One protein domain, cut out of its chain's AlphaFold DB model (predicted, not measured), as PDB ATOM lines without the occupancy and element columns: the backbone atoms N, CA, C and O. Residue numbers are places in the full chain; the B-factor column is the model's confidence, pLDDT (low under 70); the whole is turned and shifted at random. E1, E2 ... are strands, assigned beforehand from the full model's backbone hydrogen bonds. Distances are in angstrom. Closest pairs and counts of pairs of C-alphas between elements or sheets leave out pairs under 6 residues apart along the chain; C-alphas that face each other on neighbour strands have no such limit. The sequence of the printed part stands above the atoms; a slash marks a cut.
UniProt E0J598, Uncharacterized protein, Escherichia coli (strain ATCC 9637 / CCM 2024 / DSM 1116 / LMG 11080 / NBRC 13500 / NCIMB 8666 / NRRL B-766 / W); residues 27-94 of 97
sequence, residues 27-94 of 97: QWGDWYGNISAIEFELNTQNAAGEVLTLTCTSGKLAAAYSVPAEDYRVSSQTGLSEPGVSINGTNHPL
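What this domain is: This is residues 27 to 94 of the 97 residues of an uncharacterized protein of Escherichia coli (strain ATCC 9637 / CCM 2024 / DSM 1116 / LMG 11080 / NBRC 13500 / NCIMB 8666 / NRRL B-766 / W) (UniProt E0J598). A twisted sheet, E1 to E4, has the small hairpin E5 and E6 over one face and a tail, residues 27 to 39, beyond one end. Of 68 printed residues, under half, 33, are in six named strands, E1 to E6 along the chain, with both sheets antiparallel: all strand. The whole is only just compact, close to loose, with radius of gyration of the C-alphas 13.0 A and spans of 39 by 24 by 22 A.

How they stand to each other: E1, residues 40 to 45, E2, 51 to 57, E3, 60 to 67, and E4, 72 to 75, form a meander, each the antiparallel neighbour of the one before. Within hydrogen-bond range are N 42 and O 54, 2.9 A; N 53 and O 64, 2.8 A; N 65 and O 74, 2.9 A. E5, 84 to 87, and E6, 90 to 93, form a hairpin, with N 85 and O 92 at 2.8 A. E5 and E3 are near each other.

Where its parts are: E1 starts at C-alpha 40 (-92.118, 66.817, 26.658); E6 ends at C-alpha 93 (-79.660, 56.603, 35.234). E3 is 23.8 A from first to last C-alpha, E2 19.1 A.

The domain as a whole: The printed part has no cut and no long link. Residues 27 to 38 have pLDDT under 70.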
ATOM      1  N   GLN A  27     -82.886  68.192  40.760       58.00
ATOM      2  CA  GLN A  27     -82.413  66.908  41.249       58.00
ATOM      3  C   GLN A  27     -82.475  65.955  40.068       58.00
ATOM      4  O   GLN A  27     -83.467  65.287  39.848       58.00
ATOM      5  N   TRP A  28     -81.412  65.915  39.272       59.84
ATOM      6  CA  TRP A  28     -81.330  65.118  38.047       59.84
ATOM      7  C   TRP A  28     -81.475  63.595  38.264       59.84
ATOM      8  O   TRP A  28     -81.514  62.848  37.295       59.84
ATOM      9  N   GLY A  29     -81.531  63.123  39.519       54.94
ATOM     10  CA  GLY A  29     -81.889  61.743  39.878       54.94
ATOM     11  C   GLY A  29     -83.399  61.495  39.982       54.94
ATOM     12  O   GLY A  29     -83.838  60.380  39.738       54.94
ATOM     13  N   ASP A  30     -84.179  62.540  40.256       59.12
ATOM     14  CA  ASP A  30     -85.636  62.536  40.234       59.12
ATOM     15  C   ASP A  30     -86.075  63.487  39.118       59.12
ATOM     16  O   ASP A  30     -86.236  64.693  39.311       59.12
ATOM     17  N   TRP A  31     -86.306  62.946  37.919       63.41
ATOM     18  CA  TRP A  31     -86.837  63.731  36.793       63.41
ATOM     19  C   TRP A  31     -88.236  64.326  37.097       63.41
ATOM     20  O   TRP A  31     -88.744  65.157  36.342       63.41
ATOM     21  N   TYR A  32     -88.813  63.985  38.259       57.22
ATOM     22  CA  TYR A  32     -89.802  64.752  39.020       57.22
ATOM     23  C   TYR A  32     -89.226  66.085  39.544       57.22
ATOM     24  O   TYR A  32     -89.015  66.283  40.740       57.22
ATOM     25  N   GLY A  33     -89.017  67.068  38.671       46.94
ATOM     26  CA  GLY A  33     -88.863  68.448  39.144       46.94
ATOM     27  C   GLY A  33     -90.118  68.911  39.906       46.94
ATOM     28  O   GLY A  33     -91.222  68.439  39.637       46.94
ATOM     29  N   ASN A  34     -89.986  69.907  40.796       45.62
ATOM     30  CA  ASN A  34     -91.078  70.663  41.458       45.62
ATOM     31  C   ASN A  34     -91.955  71.480  40.469       45.62
ATOM     32  O   ASN A  34     -92.466  72.559  40.752       45.62
ATOM     33  N   ILE A  35     -92.072  70.981  39.249       47.75
ATOM     34  CA  ILE A  35     -92.829  71.498  38.132       47.75
ATOM     35  C   ILE A  35     -93.716  70.321  37.761       47.75
ATOM     36  O   ILE A  35     -93.357  69.482  36.941       47.75
ATOM     37  N   SER A  36     -94.846  70.208  38.446       48.31
ATOM     38  CA  SER A  36     -95.802  69.098  38.381       48.31
ATOM     39  C   SER A  36     -96.453  68.884  36.995       48.31
ATOM     40  O   SER A  36     -97.570  68.382  36.930       48.31
ATOM     41  N   ALA A  37     -95.829  69.320  35.893       51.81
ATOM     42  CA  ALA A  37     -96.466  69.442  34.586       51.81
ATOM     43  C   ALA A  37     -95.538  69.408  33.351       51.81
ATOM     44  O   ALA A  37     -96.052  69.616  32.254       51.81
ATOM     45  N   ILE A  38     -94.214  69.208  33.454       60.66
ATOM     46  CA  ILE A  38     -93.389  69.180  32.228       60.66
ATOM     47  C   ILE A  38     -93.306  67.758  31.672       60.66
ATOM     48  O   ILE A  38     -92.379  67.003  31.958       60.66
ATOM     49  N   GLU A  39     -94.282  67.434  30.830       71.94
ATOM     50  CA  GLU A  39     -94.157  66.372  29.839       71.94
ATOM     51  C   GLU A  39     -93.655  66.975  28.532       71.94
ATOM     52  O   GLU A  39     -94.144  68.016  28.082       71.94
ATOM     53  N   PHE A  40     -92.654  66.348  27.927       75.31
ATOM     54  CA  PHE A  40     -92.118  66.817  26.658       75.31
ATOM     55  C   PHE A  40     -91.585  65.668  25.819       75.31
ATOM     56  O   PHE A  40     -91.131  64.647  26.337       75.31
ATOM     57  N   GLU A  41     -91.573  65.909  24.514       78.12
ATOM     58  CA  GLU A  41     -90.795  65.148  23.555       78.12
ATOM     59  C   GLU A  41     -89.905  66.127  22.790       78.12
ATOM     60  O   GLU A  41     -90.386  67.089  22.186       78.12
ATOM     61  N   LEU A  42     -88.595  65.903  22.845       83.38
ATOM     62  CA  LEU A  42     -87.622  66.631  22.045       83.38
ATOM     63  C   LEU A  42     -87.053  65.671  21.018       83.38
ATOM     64  O   LEU A  42     -86.383  64.706  21.375       83.38
ATOM     65  N   ASN A  43     -87.310  65.961  19.749       86.50
ATOM     66  CA  ASN A  43     -86.741  65.231  18.635       86.50
ATOM     67  C   ASN A  43     -85.659  66.085  17.970       86.50
ATOM     68  O   ASN A  43     -85.918  67.217  17.557       86.50
ATOM     69  N   THR A  44     -84.454  65.541  17.862       91.06
ATOM     70  CA  THR A  44     -83.362  66.162  17.116       91.06
ATOM     71  C   THR A  44     -82.940  65.231  15.998       91.06
ATOM     72  O   THR A  44     -82.789  64.030  16.209       91.06
ATOM     73  N   GLN A  45     -82.750  65.799  14.811       95.25
ATOM     74  CA  GLN A  45     -82.204  65.091  13.667       95.25
ATOM     75  C   GLN A  45     -80.904  65.769  13.253       95.25
ATOM     76  O   GLN A  45     -80.860  66.992  13.103       95.25
ATOM     77  N   ASN A  46     -79.844  64.988  13.085       91.81
ATOM     78  CA  ASN A  46     -78.575  65.515  12.598       91.81
ATOM     79  C   ASN A  46     -78.477  65.441  11.062       91.81
ATOM     80  O   ASN A  46     -79.360  64.921  10.381       91.81
ATOM     81  N   ALA A  47     -77.380  65.955  10.499       95.75
ATOM     82  CA  ALA A  47     -77.159  65.971   9.050       95.75
ATOM     83  C   ALA A  47     -77.014  64.570   8.417       95.75
ATOM     84  O   ALA A  47     -77.163  64.443   7.204       95.75
ATOM     85  N   ALA A  48     -76.739  63.534   9.218       94.56
ATOM     86  CA  ALA A  48     -76.697  62.141   8.776       94.56
ATOM     87  C   ALA A  48     -78.088  61.470   8.790       94.56
ATOM     88  O   ALA A  48     -78.225  60.332   8.352       94.56
ATOM     89  N   GLY A  49     -79.129  62.170   9.252       94.00
ATOM     90  CA  GLY A  49     -80.489  61.640   9.351       94.00
ATOM     91  C   GLY A  49     -80.743  60.803  10.606       94.00
ATOM     92  O   GLY A  49     -81.847  60.279  10.756       94.00
ATOM     93  N   GLU A  50     -79.765  60.709  11.510       95.75
ATOM     94  CA  GLU A  50     -79.895  60.054  12.811       95.75
ATOM     95  C   GLU A  50     -80.801  60.888  13.717       95.75
ATOM     96  O   GLU A  50     -80.768  62.122  13.686       95.75
ATOM     97  N   VAL A  51     -81.607  60.204  14.519       95.31
ATOM     98  CA  VAL A  51     -82.641  60.800  15.356       95.31
ATOM     99  C   VAL A  51     -82.363  60.480  16.819       95.31
ATOM    100  O   VAL A  51     -82.283  59.314  17.200       95.31
ATOM    101  N   LEU A  52     -82.258  61.522  17.642       92.94
ATOM    102  CA  LEU A  52     -82.258  61.420  19.099       92.94
ATOM    103  C   LEU A  52     -83.571  61.992  19.633       92.94
ATOM    104  O   LEU A  52     -83.883  63.164  19.404       92.94
ATOM    105  N   THR A  53     -84.314  61.167  20.366       91.19
ATOM    106  CA  THR A  53     -85.557  61.539  21.042       91.19
ATOM    107  C   THR A  53     -85.363  61.497  22.551       91.19
ATOM    108  O   THR A  53     -84.935  60.478  23.089       91.19
ATOM    109  N   LEU A  54     -85.701  62.588  23.234       87.94
ATOM    110  CA  LEU A  54     -85.798  62.650  24.691       87.94
ATOM    111  C   LEU A  54     -87.266  62.796  25.076       87.94
ATOM    112  O   LEU A  54     -87.924  63.734  24.624       87.94
ATOM    113  N   THR A  55     -87.761  61.898  25.920       85.81
ATOM    114  CA  THR A  55     -89.158  61.880  26.361       85.81
ATOM    115  C   THR A  55     -89.208  61.932  27.876       85.81
ATOM    116  O   THR A  55     -88.679  61.044  28.536       85.81
ATOM    117  N   CYS A  56     -89.865  62.945  28.433       80.69
ATOM    118  CA  CYS A  56     -90.173  63.004  29.858       80.69
ATOM    119  C   CYS A  56     -91.677  62.809  30.039       80.69
ATOM    120  O   CYS A  56     -92.465  63.618  29.552       80.69
ATOM    121  N   THR A  57     -92.079  61.739  30.717       78.81
ATOM    122  CA  THR A  57     -93.480  61.469  31.073       78.81
ATOM    123  C   THR A  57     -93.530  60.734  32.400       78.81
ATOM    124  O   THR A  57     -92.605  60.000  32.745       78.81
ATOM    125  N   SER A  58     -94.596  60.947  33.175       76.12
ATOM    126  CA  SER A  58     -94.768  60.304  34.488       76.12
ATOM    127  C   SER A  58     -93.567  60.503  35.433       76.12
ATOM    128  O   SER A  58     -93.324  59.674  36.305       76.12
ATOM    129  N   GLY A  59     -92.812  61.595  35.232       73.44
ATOM    130  CA  GLY A  59     -91.577  61.949  35.941       73.44
ATOM    131  C   GLY A  59     -90.382  61.025  35.713       73.44
ATOM    132  O   GLY A  59     -89.453  61.032  36.514       73.44
ATOM    133  N   LYS A  60     -90.382  60.261  34.618       77.50
ATOM    134  CA  LYS A  60     -89.224  59.505  34.136       77.50
ATOM    135  C   LYS A  60     -88.738  60.099  32.818       77.50
ATOM    136  O   LYS A  60     -89.551  60.417  31.948       77.50
ATOM    137  N   LEU A  61     -87.421  60.230  32.667       82.62
ATOM    138  CA  LEU A  61     -86.802  60.542  31.383       82.62
ATOM    139  C   LEU A  61     -86.453  59.238  30.660       82.62
ATOM    140  O   LEU A  61     -85.839  58.344  31.233       82.62
ATOM    141  N   ALA A  62     -86.795  59.169  29.382       86.56
ATOM    142  CA  ALA A  62     -86.343  58.148  28.459       86.56
ATOM    143  C   ALA A  62     -85.596  58.790  27.287       86.56
ATOM    144  O   ALA A  62     -85.898  59.912  26.873       86.56
ATOM    145  N   ALA A  63     -84.639  58.053  26.732       88.69
ATOM    146  CA  ALA A  63     -83.914  58.441  25.531       88.69
ATOM    147  C   ALA A  63     -84.049  57.347  24.474       88.69
ATOM    148  O   ALA A  63     -83.963  56.161  24.788       88.69
ATOM    149  N   ALA A  64     -84.244  57.727  23.219       91.81
ATOM    150  CA  ALA A  64     -84.220  56.812  22.090       91.81
ATOM    151  C   ALA A  64     -83.305  57.349  20.997       91.81
ATOM    152  O   ALA A  64     -83.283  58.546  20.725       91.81
ATOM    153  N   TYR A  65     -82.576  56.439  20.366       92.12
ATOM    154  CA  TYR A  65     -81.732  56.722  19.221       92.12
ATOM    155  C   TYR A  65     -82.179  55.854  18.048       92.12
ATOM    156  O   TYR A  65     -82.418  54.656  18.220       92.12
ATOM    157  N   SER A  66     -82.303  56.442  16.863       94.38
ATOM    158  CA  SER A  66     -82.619  55.697  15.649       94.38
ATOM    159  C   SER A  66     -81.882  56.209  14.421       94.38
ATOM    160  O   SER A  66     -81.545  57.385  14.302       94.38
ATOM    161  N   VAL A  67     -81.676  55.295  13.477       96.31
ATOM    162  CA  VAL A  67     -81.180  55.582  12.130       96.31
ATOM    163  C   VAL A  67     -82.239  55.065  11.155       96.31
ATOM    164  O   VAL A  67     -82.211  53.891  10.787       96.31
ATOM    165  N   PRO A  68     -83.220  55.899  10.754       94.38
ATOM    166  CA  PRO A  68     -84.363  55.442   9.960       94.38
ATOM    167  C   PRO A  68     -83.976  54.789   8.629       94.38
ATOM    168  O   PRO A  68     -84.648  53.866   8.181       94.38
ATOM    169  N   ALA A  69     -82.883  55.244   8.009       96.25
ATOM    170  CA  ALA A  69     -82.373  54.676   6.761       96.25
ATOM    171  C   ALA A  69     -81.870  53.227   6.907       96.25
ATOM    172  O   ALA A  69     -81.791  52.510   5.913       96.25
ATOM    173  N   GLU A  70     -81.547  52.804   8.130       96.25
ATOM    174  CA  GLU A  70     -80.999  51.482   8.444       96.25
ATOM    175  C   GLU A  70     -81.991  50.598   9.215       96.25
ATOM    176  O   GLU A  70     -81.632  49.498   9.625       96.25
ATOM    177  N   ASP A  71     -83.224  51.074   9.436       94.75
ATOM    178  CA  ASP A  71     -84.218  50.427  10.310       94.75
ATOM    179  C   ASP A  71     -83.663  50.104  11.714       94.75
ATOM    180  O   ASP A  71     -84.038  49.135  12.373       94.75
ATOM    181  N   TYR A  72     -82.727  50.930  12.187       93.06
ATOM    182  CA  TYR A  72     -82.086  50.754  13.482       93.06
ATOM    183  C   TYR A  72     -82.739  51.641  14.538       93.06
ATOM    184  O   TYR A  72     -82.942  52.841  14.323       93.06
ATOM    185  N   ARG A  73     -83.025  51.067  15.712       93.06
ATOM    186  CA  ARG A  73     -83.523  51.797  16.879       93.06
ATOM    187  C   ARG A  73     -83.115  51.118  18.180       93.06
ATOM    188  O   ARG A  73     -83.266  49.910  18.328       93.06
ATOM    189  N   VAL A  74     -82.698  51.927  19.145       92.50
ATOM    190  CA  VAL A  74     -82.482  51.537  20.544       92.50
ATOM    191  C   VAL A  74     -83.076  52.589  21.468       92.50
ATOM    192  O   VAL A  74     -83.290  53.738  21.075       92.50
ATOM    193  N   SER A  75     -83.374  52.207  22.703       90.50
ATOM    194  CA  SER A  75     -83.857  53.137  23.713       90.50
ATOM    195  C   SER A  75     -83.367  52.777  25.105       90.50
ATOM    196  O   SER A  75     -82.915  51.664  25.357       90.50
ATOM    197  N   SER A  76     -83.519  53.714  26.032       88.00
ATOM    198  CA  SER A  76     -83.285  53.484  27.454       88.00
ATOM    199  C   SER A  76     -84.252  52.476  28.079       88.00
ATOM    200  O   SER A  76     -84.091  52.163  29.241       88.00
ATOM    201  N   GLN A  77     -85.265  52.012  27.345       82.75
ATOM    202  CA  GLN A  77     -86.173  50.940  27.769       82.75
ATOM    203  C   GLN A  77     -85.881  49.622  27.040       82.75
ATOM    204  O   GLN A  77     -86.438  48.581  27.377       82.75
ATOM    205  N   THR A  78     -85.106  49.673  25.952       82.69
ATOM    206  CA  THR A  78     -84.876  48.535  25.064       82.69
ATOM    207  C   THR A  78     -83.517  48.633  24.376       82.69
ATOM    208  O   THR A  78     -83.279  49.481  23.516       82.69
ATOM    209  N   GLY A  79     -82.631  47.689  24.689       77.12
ATOM    210  CA  GLY A  79     -81.410  47.459  23.913       77.12
ATOM    211  C   GLY A  79     -80.185  48.282  24.320       77.12
ATOM    212  O   GLY A  79     -79.130  48.084  23.721       77.12
ATOM    213  N   LEU A  80     -80.277  49.145  25.338       79.56
ATOM    214  CA  LEU A  80     -79.114  49.784  25.960       79.56
ATOM    215  C   LEU A  80     -78.790  49.110  27.299       79.56
ATOM    216  O   LEU A  80     -79.670  48.923  28.130       79.56
ATOM    217  N   SER A  81     -77.523  48.755  27.516       79.88
ATOM    218  CA  SER A  81     -77.048  48.299  28.828       79.88
ATOM    219  C   SER A  81     -76.758  49.525  29.693       79.88
ATOM    220  O   SER A  81     -75.885  50.308  29.330       79.88
ATOM    221  N   GLU A  82     -77.470  49.673  30.814       84.94
ATOM    222  CA  GLU A  82     -77.300  50.767  31.792       84.94
ATOM    223  C   GLU A  82     -77.442  52.180  31.184       84.94
ATOM    224  O   GLU A  82     -76.504  52.982  31.211       84.94
ATOM    225  N   PRO A  83     -78.609  52.518  30.608       87.12
ATOM    226  CA  PRO A  83     -78.816  53.828  30.008       87.12
ATOM    227  C   PRO A  83     -78.746  54.946  31.058       87.12
ATOM    228  O   PRO A  83     -79.311  54.853  32.148       87.12
ATOM    229  N   GLY A  84     -78.073  56.042  30.707       86.31
ATOM    230  CA  GLY A  84     -77.912  57.198  31.580       86.31
ATOM    231  C   GLY A  84     -77.570  58.472  30.815       86.31
ATOM    232  O   GLY A  84     -77.086  58.430  29.683       86.31
ATOM    233  N   VAL A  85     -77.829  59.617  31.439       83.75
ATOM    234  CA  VAL A  85     -77.406  60.935  30.957       83.75
ATOM    235  C   VAL A  85     -76.276  61.427  31.850       83.75
ATOM    236  O   VAL A  85     -76.441  61.557  33.061       83.75
ATOM    237  N   SER A  86     -75.125  61.731  31.251       84.50
ATOM    238  CA  SER A  86     -74.008  62.340  31.973       84.50
ATOM    239  C   SER A  86     -74.152  63.859  31.985       84.50
ATOM    240  O   SER A  86     -74.073  64.506  30.941       84.50
ATOM    241  N   ILE A  87     -74.352  64.436  33.169       79.88
ATOM    242  CA  ILE A  87     -74.458  65.881  33.386       79.88
ATOM    243  C   ILE A  87     -73.301  66.296  34.283       79.88
ATOM    244  O   ILE A  87     -73.162  65.811  35.403       79.88
ATOM    245  N   ASN A  88     -72.431  67.177  33.783       86.06
ATOM    246  CA  ASN A  88     -71.228  67.616  34.503       86.06
ATOM    247  C   ASN A  88     -70.372  66.444  35.031       86.06
ATOM    248  O   ASN A  88     -69.820  66.508  36.128       86.06
ATOM    249  N   GLY A  89     -70.288  65.350  34.264       84.81
ATOM    250  CA  GLY A  89     -69.537  64.145  34.636       84.81
ATOM    251  C   GLY A  89     -70.237  63.227  35.644       84.81
ATOM    252  O   GLY A  89     -69.681  62.186  35.985       84.81
ATOM    253  N   THR A  90     -71.443  63.570  36.098       82.69
ATOM    254  CA  THR A  90     -72.272  62.713  36.954       82.69
ATOM    255  C   THR A  90     -73.265  61.953  36.087       82.69
ATOM    256  O   THR A  90     -73.995  62.564  35.310       82.69
ATOM    257  N   ASN A  91     -73.277  60.622  36.190       84.88
ATOM    258  CA  ASN A  91     -74.232  59.796  35.459       84.88
ATOM    259  C   ASN A  91     -75.571  59.753  36.198       84.88
ATOM    260  O   ASN A  91     -75.620  59.379  37.370       84.88
ATOM    261  N   HIS A  92     -76.642  60.097  35.493       84.06
ATOM    262  CA  HIS A  92     -78.014  59.990  35.963       84.06
ATOM    263  C   HIS A  92     -78.686  58.840  35.217       84.06
ATOM    264  O   HIS A  92     -78.847  58.947  33.998       84.06
ATOM    265  N   PRO A  93     -79.028  57.733  35.895       85.44
ATOM    266  CA  PRO A  93     -79.660  56.603  35.234       85.44
ATOM    267  C   PRO A  93     -81.014  57.016  34.654       85.44
ATOM    268  O   PRO A  93     -81.729  57.855  35.208       85.44
ATOM    269  N   LEU A  94     -81.346  56.430  33.511       85.69
ATOM    270  CA  LEU A  94     -82.682  56.492  32.943       85.69
ATOM    271  C   LEU A  94     -83.389  55.218  33.392       85.69
ATOM    272  O   LEU A  94     -83.100  54.145  32.870       85.69
TER     273      LEU A  94